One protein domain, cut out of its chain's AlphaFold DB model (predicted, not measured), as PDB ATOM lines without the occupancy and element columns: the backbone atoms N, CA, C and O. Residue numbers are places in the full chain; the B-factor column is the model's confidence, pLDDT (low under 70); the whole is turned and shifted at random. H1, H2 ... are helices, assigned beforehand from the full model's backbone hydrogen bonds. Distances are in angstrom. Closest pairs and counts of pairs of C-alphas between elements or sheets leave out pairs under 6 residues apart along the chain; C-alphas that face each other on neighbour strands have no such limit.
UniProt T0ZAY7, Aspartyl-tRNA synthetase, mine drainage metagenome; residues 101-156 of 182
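What this domain is: This is residues 101 to 156 of the 182 residues of the protein "Aspartyl-tRNA synthetase" of mine drainage metagenome (UniProt T0ZAY7). A small head at one end bears one long helical arm, H3. The head is made of the loop of residues 101 to 112 and two short helices, H1 and H2, and at the far end of H3 the last printed residues, 150 to 156, turn aside as a tail. The printed part has 56 residues with three named helices, in the order H1, H2, H3, and no named strand; its class is all helix. The whole is extended, with a radius of gyration of the C-alphas of 16.8 A and spans of 49 by 21 by 14 A.

Where its parts are: Residues 101 to 112 hold no named element. H1, residues 113 to 118, begins with C-alpha 113 at (56.831, -52.342, -9.177). H2 is residues 120 to 123. H3, residues 127 to 149, measures 32.5 A from C-alpha 127 at (41.677, -45.993, -12.002) to C-alpha 149 at (43.566, -37.489, -43.273).

How they stand to each other: H1 and H2 only just touch, with 3 pairs of C-alphas within 8 A, and touch only at the corner by their link; their closest C-alphas, those of Arg 116 and Asp 123, are 5.8 A apart. H2 and H3 are close but not clearly touching, their closest C-alphas being those of Asp 123 and Asn 129, at 6.7 A. H1 and H3 are apart. In H1 every O i to N i+4 pair is within hydrogen-bond range, in H3 17 of 19 are, and H2 is too short for such a pair.

The domain as a whole: The two C-alphas farthest apart, those of Leu 101 and Gly 151, are 49.3 A apart. Residues 134 to 143, in H3, and residues 145 to 151, of which 145 to 149 belong to H3, stand free. Both links, H1 to H2 and H2 to H3, are tight. The printed part has no cut. Its mean pLDDT is 94.9, and no printed residue is under 70.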
ATOM      1  N   LEU A 101      43.851 -60.985  -1.605       93.19
ATOM      2  CA  LEU A 101      44.211 -60.514  -2.944       93.19
ATOM      3  C   LEU A 101      45.734 -60.314  -3.017       93.19
ATOM      4  O   LEU A 101      46.286 -59.684  -2.115       93.19
ATOM      5  N   PRO A 102      46.410 -60.757  -4.092       92.38
ATOM      6  CA  PRO A 102      47.850 -60.543  -4.246       92.38
ATOM      7  C   PRO A 102      48.200 -59.071  -4.526       92.38
ATOM      8  O   PRO A 102      49.344 -58.660  -4.358       92.38
ATOM      9  N   LEU A 103      47.217 -58.264  -4.940       94.25
ATOM     10  CA  LEU A 103      47.328 -56.815  -5.061       94.25
ATOM     11  C   LEU A 103      45.984 -56.153  -4.735       94.25
ATOM     12  O   LEU A 103      44.972 -56.414  -5.389       94.25
ATOM     13  N   GLY A 104      45.984 -55.259  -3.749       92.19
ATOM     14  CA  GLY A 104      44.820 -54.454  -3.394       92.19
ATOM     15  C   GLY A 104      44.491 -53.390  -4.445       92.19
ATOM     16  O   GLY A 104      45.385 -52.714  -4.959       92.19
ATOM     17  N   ILE A 105      43.202 -53.204  -4.754       91.88
ATOM     18  CA  ILE A 105      42.764 -52.204  -5.749       91.88
ATOM     19  C   ILE A 105      42.553 -50.819  -5.133       91.88
ATOM     20  O   ILE A 105      42.956 -49.816  -5.716       91.88
ATOM     21  N   ILE A 106      41.924 -50.772  -3.958       90.62
ATOM     22  CA  ILE A 106      41.640 -49.535  -3.208       90.62
ATOM     23  C   ILE A 106      42.454 -49.442  -1.914       90.62
ATOM     24  O   ILE A 106      42.191 -48.583  -1.077       90.62
ATOM     25  N   ASP A 107      43.406 -50.353  -1.728       89.12
ATOM     26  CA  ASP A 107      44.207 -50.415  -0.513       89.12
ATOM     27  C   ASP A 107      45.163 -49.206  -0.486       89.12
ATOM     28  O   ASP A 107      45.723 -48.851  -1.527       89.12
ATOM     29  N   PRO A 108      45.349 -48.551   0.674       83.62
ATOM     30  CA  PRO A 108      46.101 -47.297   0.765       83.62
ATOM     31  C   PRO A 108      47.610 -47.482   0.565       83.62
ATOM     32  O   PRO A 108      48.311 -46.526   0.243       83.62
ATOM     33  N   VAL A 109      48.112 -48.701   0.772       85.00
ATOM     34  CA  VAL A 109      49.527 -49.036   0.611       85.00
ATOM     35  C   VAL A 109      49.785 -49.407  -0.847       85.00
ATOM     36  O   VAL A 109      49.222 -50.367  -1.374       85.00
ATOM     37  N   GLU A 110      50.648 -48.640  -1.509       85.12
ATOM     38  CA  GLU A 110      51.135 -48.983  -2.843       85.12
ATOM     39  C   GLU A 110      52.137 -50.139  -2.748       85.12
ATOM     40  O   GLU A 110      53.091 -50.090  -1.973       85.12
ATOM     41  N   ALA A 111      51.919 -51.173  -3.560       91.50
ATOM     42  CA  ALA A 111      52.882 -52.250  -3.745       91.50
ATOM     43  C   ALA A 111      54.048 -51.793  -4.637       91.50
ATOM     44  O   ALA A 111      53.902 -50.869  -5.448       91.50
ATOM     45  N   ASP A 112      55.188 -52.473  -4.519       94.75
ATOM     46  CA  ASP A 112      56.341 -52.242  -5.387       94.75
ATOM     47  C   ASP A 112      56.046 -52.562  -6.866       94.75
ATOM     48  O   ASP A 112      55.003 -53.112  -7.245       94.75
ATOM     49  N   PHE A 113      56.972 -52.160  -7.736       94.12
ATOM     50  CA  PHE A 113      56.831 -52.342  -9.177       94.12
ATOM     51  C   PHE A 113      56.702 -53.817  -9.572       94.12
ATOM     52  O   PHE A 113      55.849 -54.142 -10.397       94.12
ATOM     53  N   GLU A 114      57.515 -54.697  -8.990       96.81
ATOM     54  CA  GLU A 114      57.572 -56.113  -9.354       96.81
ATOM     55  C   GLU A 114      56.252 -56.820  -9.026       96.81
ATOM     56  O   GLU A 114      55.654 -57.469  -9.884       96.81
ATOM     57  N   THR A 115      55.712 -56.588  -7.830       95.38
ATOM     58  CA  THR A 115      54.409 -57.094  -7.392       95.38
ATOM     59  C   THR A 115      53.295 -56.610  -8.312       95.38
ATOM     60  O   THR A 115      52.436 -57.395  -8.730       95.38
ATOM     61  N   ARG A 116      53.300 -55.321  -8.675       95.38
ATOM     62  CA  ARG A 116      52.310 -54.741  -9.595       95.38
ATOM     63  C   ARG A 116      52.432 -55.303 -11.007       95.38
ATOM     64  O   ARG A 116      51.415 -55.478 -11.676       95.38
ATOM     65  N   PHE A 117      53.652 -55.567 -11.461       95.50
ATOM     66  CA  PHE A 117      53.922 -56.133 -12.776       95.50
ATOM     67  C   PHE A 117      53.470 -57.596 -12.851       95.50
ATOM     68  O   PHE A 117      52.721 -57.957 -13.756       95.50
ATOM     69  N   ASN A 118      53.800 -58.402 -11.843       96.94
ATOM     70  CA  ASN A 118      53.363 -59.795 -11.743       96.94
ATOM     71  C   ASN A 118      51.835 -59.917 -11.578       96.94
ATOM     72  O   ASN A 118      51.230 -60.873 -12.052       96.94
ATOM     73  N   ASN A 119      51.186 -58.909 -10.983       95.94
ATOM     74  CA  ASN A 119      49.732 -58.850 -10.794       95.94
ATOM     75  C   ASN A 119      49.055 -57.807 -11.693       95.94
ATOM     76  O   ASN A 119      48.086 -57.147 -11.295       95.94
ATOM     77  N   ARG A 120      49.544 -57.651 -12.932       95.50
ATOM     78  CA  ARG A 120      49.147 -56.544 -13.816       95.50
ATOM     79  C   ARG A 120      47.647 -56.450 -14.076       95.50
ATOM     80  O   ARG A 120      47.125 -55.347 -14.221       95.50
ATOM     81  N   VAL A 121      46.944 -57.582 -14.105       94.06
ATOM     82  CA  VAL A 121      45.483 -57.622 -14.283       94.06
ATOM     83  C   VAL A 121      44.765 -56.843 -13.181       94.06
ATOM     84  O   VAL A 121      43.857 -56.071 -13.480       94.06
ATOM     85  N   LEU A 122      45.177 -57.009 -11.921       94.38
ATOM     86  CA  LEU A 122      44.627 -56.258 -10.793       94.38
ATOM     87  C   LEU A 122      45.120 -54.809 -10.820       94.38
ATOM     88  O   LEU A 122      44.327 -53.888 -10.650       94.38
ATOM     89  N   ASP A 123      46.396 -54.579 -11.137       94.88
ATOM     90  CA  ASP A 123      46.955 -53.224 -11.177       94.88
ATOM     91  C   ASP A 123      46.231 -52.328 -12.196       94.88
ATOM     92  O   ASP A 123      45.976 -51.155 -11.926       94.88
ATOM     93  N   LEU A 124      45.819 -52.888 -13.339       93.88
ATOM     94  CA  LEU A 124      45.042 -52.195 -14.373       93.88
ATOM     95  C   LEU A 124      43.575 -51.935 -13.997       93.88
ATOM     96  O   LEU A 124      42.907 -51.179 -14.707       93.88
ATOM     97  N   ARG A 125      43.065 -52.521 -12.905       92.88
ATOM     98  CA  ARG A 125      41.744 -52.185 -12.344       92.88
ATOM     99  C   ARG A 125      41.787 -50.924 -11.482       92.88
ATOM    100  O   ARG A 125      40.739 -50.328 -11.246       92.88
ATOM    101  N   LYS A 126      42.974 -50.477 -11.051       91.88
ATOM    102  CA  LYS A 126      43.146 -49.175 -10.395       91.88
ATOM    103  C   LYS A 126      42.918 -48.056 -11.409       91.88
ATOM    104  O   LYS A 126      43.604 -47.993 -12.430       91.88
ATOM    105  N   THR A 127      42.026 -47.113 -11.104       89.19
ATOM    106  CA  THR A 127      41.677 -45.993 -12.002       89.19
ATOM    107  C   THR A 127      42.904 -45.211 -12.484       89.19
ATOM    108  O   THR A 127      43.040 -44.954 -13.681       89.19
ATOM    109  N   LYS A 128      43.846 -44.911 -11.575       90.06
ATOM    110  CA  LYS A 128      45.110 -44.204 -11.863       90.06
ATOM    111  C   LYS A 128      45.999 -44.927 -12.879       90.06
ATOM    112  O   LYS A 128      46.700 -44.276 -13.644       90.06
ATOM    113  N   ASN A 129      45.988 -46.255 -12.895       92.38
ATOM    114  CA  ASN A 129      46.826 -47.027 -13.810       92.38
ATOM    115  C   ASN A 129      46.084 -47.297 -15.119       92.38
ATOM    116  O   ASN A 129      46.674 -47.213 -16.194       92.38
ATOM    117  N   ASN A 130      44.773 -47.537 -15.046       92.44
ATOM    118  CA  ASN A 130      43.915 -47.730 -16.209       92.44
ATOM    119  C   ASN A 130      43.911 -46.512 -17.150       92.44
ATOM    120  O   ASN A 130      43.983 -46.671 -18.371       92.44
ATOM    121  N   ILE A 131      43.871 -45.293 -16.592       93.50
ATOM    122  CA  ILE A 131      43.815 -44.053 -17.382       93.50
ATOM    123  C   ILE A 131      45.041 -43.872 -18.290       93.50
ATOM    124  O   ILE A 131      44.898 -43.358 -19.396       93.50
ATOM    125  N   ILE A 132      46.214 -44.374 -17.889       95.38
ATOM    126  CA  ILE A 132      47.444 -44.326 -18.697       95.38
ATOM    127  C   ILE A 132      47.252 -45.098 -20.009       95.38
ATOM    128  O   ILE A 132      47.623 -44.622 -21.081       95.38
ATOM    129  N   PHE A 133      46.617 -46.272 -19.951       95.25
ATOM    130  CA  PHE A 133      46.359 -47.093 -21.138       95.25
ATOM    131  C   PHE A 133      45.253 -46.513 -22.013       95.25
ATOM    132  O   PHE A 133      45.377 -46.545 -23.237       95.25
ATOM    133  N   LYS A 134      44.215 -45.923 -21.407       94.38
ATOM    134  CA  LYS A 134      43.184 -45.174 -22.143       94.38
ATOM    135  C   LYS A 134      43.798 -43.990 -22.899       94.38
ATOM    136  O   LYS A 134      43.534 -43.821 -24.086       94.38
ATOM    137  N   ALA A 135      44.675 -43.222 -22.249       96.88
ATOM    138  CA  ALA A 135      45.395 -42.118 -22.880       96.88
ATOM    139  C   ALA A 135      46.298 -42.605 -24.023       96.88
ATOM    140  O   ALA A 135      46.210 -42.084 -25.131       96.88
ATOM    141  N   LYS A 136      47.097 -43.659 -23.794       97.81
ATOM    142  CA  LYS A 136      47.944 -44.271 -24.831       97.81
ATOM    143  C   LYS A 136      47.128 -44.710 -26.050       97.81
ATOM    144  O   LYS A 136      47.532 -44.442 -27.177       97.81
ATOM    145  N   ALA A 137      45.982 -45.355 -25.834       97.94
ATOM    146  CA  ALA A 137      45.094 -45.763 -26.916       97.94
ATOM    147  C   ALA A 137      44.605 -44.550 -27.723       97.94
ATOM    148  O   ALA A 137      44.731 -44.544 -28.944       97.94
ATOM    149  N   ASN A 138      44.118 -43.502 -27.053       98.06
ATOM    150  CA  ASN A 138      43.626 -42.292 -27.715       98.06
ATOM    151  C   ASN A 138      44.715 -41.554 -28.501       98.06
ATOM    152  O   ASN A 138      44.450 -41.092 -29.607       98.06
ATOM    153  N   ILE A 139      45.943 -41.492 -27.979       98.50
ATOM    154  CA  ILE A 139      47.090 -40.918 -28.696       98.50
ATOM    155  C   ILE A 139      47.340 -41.690 -29.997       98.50
ATOM    156  O   ILE A 139      47.441 -41.085 -31.062       98.50
ATOM    157  N   LEU A 140      47.380 -43.025 -29.936       98.44
ATOM    158  CA  LEU A 140      47.590 -43.863 -31.119       98.44
ATOM    159  C   LEU A 140      46.473 -43.690 -32.158       98.44
ATOM    160  O   LEU A 140      46.755 -43.621 -33.353       98.44
ATOM    161  N   TRP A 141      45.216 -43.605 -31.719       98.38
ATOM    162  CA  TRP A 141      44.085 -43.325 -32.607       98.38
ATOM    163  C   TRP A 141      44.178 -41.939 -33.246       98.38
ATOM    164  O   TRP A 141      43.946 -41.814 -34.446       98.38
ATOM    165  N   GLY A 142      44.561 -40.920 -32.472       98.56
ATOM    166  CA  GLY A 142      44.751 -39.556 -32.964       98.56
ATOM    167  C   GLY A 142      45.830 -39.469 -34.041       98.56
ATOM    168  O   GLY A 142      45.582 -38.906 -35.103       98.56
ATOM    169  N   ILE A 143      46.990 -40.097 -33.811       98.44
ATOM    170  CA  ILE A 143      48.093 -40.143 -34.784       98.44
ATOM    171  C   ILE A 143      47.650 -40.835 -36.077       98.44
ATOM    172  O   ILE A 143      47.844 -40.290 -37.161       98.44
ATOM    173  N   ARG A 144      47.017 -42.014 -35.976       98.38
ATOM    174  CA  ARG A 144      46.525 -42.742 -37.157       98.38
ATOM    175  C   ARG A 144      45.504 -41.933 -37.943       98.38
ATOM    176  O   ARG A 144      45.572 -41.897 -39.167       98.38
ATOM    177  N   LYS A 145      44.564 -41.288 -37.245       98.50
ATOM    178  CA  LYS A 145      43.556 -40.435 -37.874       98.50
ATOM    179  C   LYS A 145      44.210 -39.287 -38.639       98.50
ATOM    180  O   LYS A 145      43.895 -39.112 -39.807       98.50
ATOM    181  N   PHE A 146      45.128 -38.562 -38.003       98.69
ATOM    182  CA  PHE A 146      45.840 -37.453 -38.634       98.69
ATOM    183  C   PHE A 146      46.572 -37.895 -39.909       98.69
ATOM    184  O   PHE A 146      46.340 -37.336 -40.971       98.69
ATOM    185  N   LEU A 147      47.386 -38.953 -39.834       98.62
ATOM    186  CA  LEU A 147      48.140 -39.446 -40.994       98.62
ATOM    187  C   LEU A 147      47.226 -39.915 -42.132       98.62
ATOM    188  O   LEU A 147      47.508 -39.653 -43.299       98.62
ATOM    189  N   LYS A 148      46.113 -40.578 -41.804       98.44
ATOM    190  CA  LYS A 148      45.113 -40.972 -42.799       98.44
ATOM    191  C   LYS A 148      44.500 -39.756 -43.497       98.44
ATOM    192  O   LYS A 148      44.331 -39.788 -44.712       98.44
ATOM    193  N   ASP A 149      44.158 -38.718 -42.736       98.62
ATOM    194  CA  ASP A 149      43.566 -37.489 -43.273       98.62
ATOM    195  C   ASP A 149      44.564 -36.742 -44.196       98.62
ATOM    196  O   ASP A 149      44.146 -36.141 -45.181       98.62
ATOM    197  N   GLU A 150      45.875 -36.888 -43.963       98.62
ATOM    198  CA  GLU A 150      46.966 -36.385 -44.822       98.62
ATOM    199  C   GLU A 150      47.313 -37.309 -46.017       98.62
ATOM    200  O   GLU A 150      48.281 -37.077 -46.740       98.62
ATOM    201  N   GLY A 151      46.550 -38.385 -46.244       98.50
ATOM    202  CA  GLY A 151      46.731 -39.289 -47.387       98.50
ATOM    203  C   GLY A 151      47.808 -40.368 -47.218       98.50
ATOM    204  O   GLY A 151      48.143 -41.053 -48.187       98.50
ATOM    205  N   PHE A 152      48.340 -40.572 -46.009       98.69
ATOM    206  CA  PHE A 152      49.275 -41.669 -45.744       98.69
ATOM    207  C   PHE A 152      48.563 -43.031 -45.755       98.69
ATOM    208  O   PHE A 152      47.415 -43.170 -45.330       98.69
ATOM    209  N   THR A 153      49.287 -44.070 -46.183       98.25
ATOM    210  CA  THR A 153      48.829 -45.468 -46.157       98.25
ATOM    211  C   THR A 153      49.480 -46.218 -44.994       98.25
ATOM    212  O   THR A 153      50.705 -46.261 -44.891       98.25
ATOM    213  N   GLU A 154      48.676 -46.824 -44.115       97.88
ATOM    214  CA  GLU A 154      49.183 -47.690 -43.039       97.88
ATOM    215  C   GLU A 154      49.693 -49.016 -43.627       97.88
ATOM    216  O   GLU A 154      48.982 -49.687 -44.374       97.88
ATOM    217  N   VAL A 155      50.923 -49.405 -43.276       97.75
ATOM    218  CA  VAL A 155      51.556 -50.664 -43.703       97.75
ATOM    219  C   VAL A 155      52.017 -51.477 -42.494       97.75
ATOM    220  O   VAL A 155      52.364 -50.919 -41.452       97.75
ATOM    221  N   GLN A 156      52.044 -52.803 -42.628       97.00
ATOM    222  CA  GLN A 156      52.557 -53.720 -41.607       97.00
ATOM    223  C   GLN A 156      53.824 -54.395 -42.130       97.00
ATOM    224  O   GLN A 156      53.788 -55.096 -43.138       97.00
TER     225      GLN A 156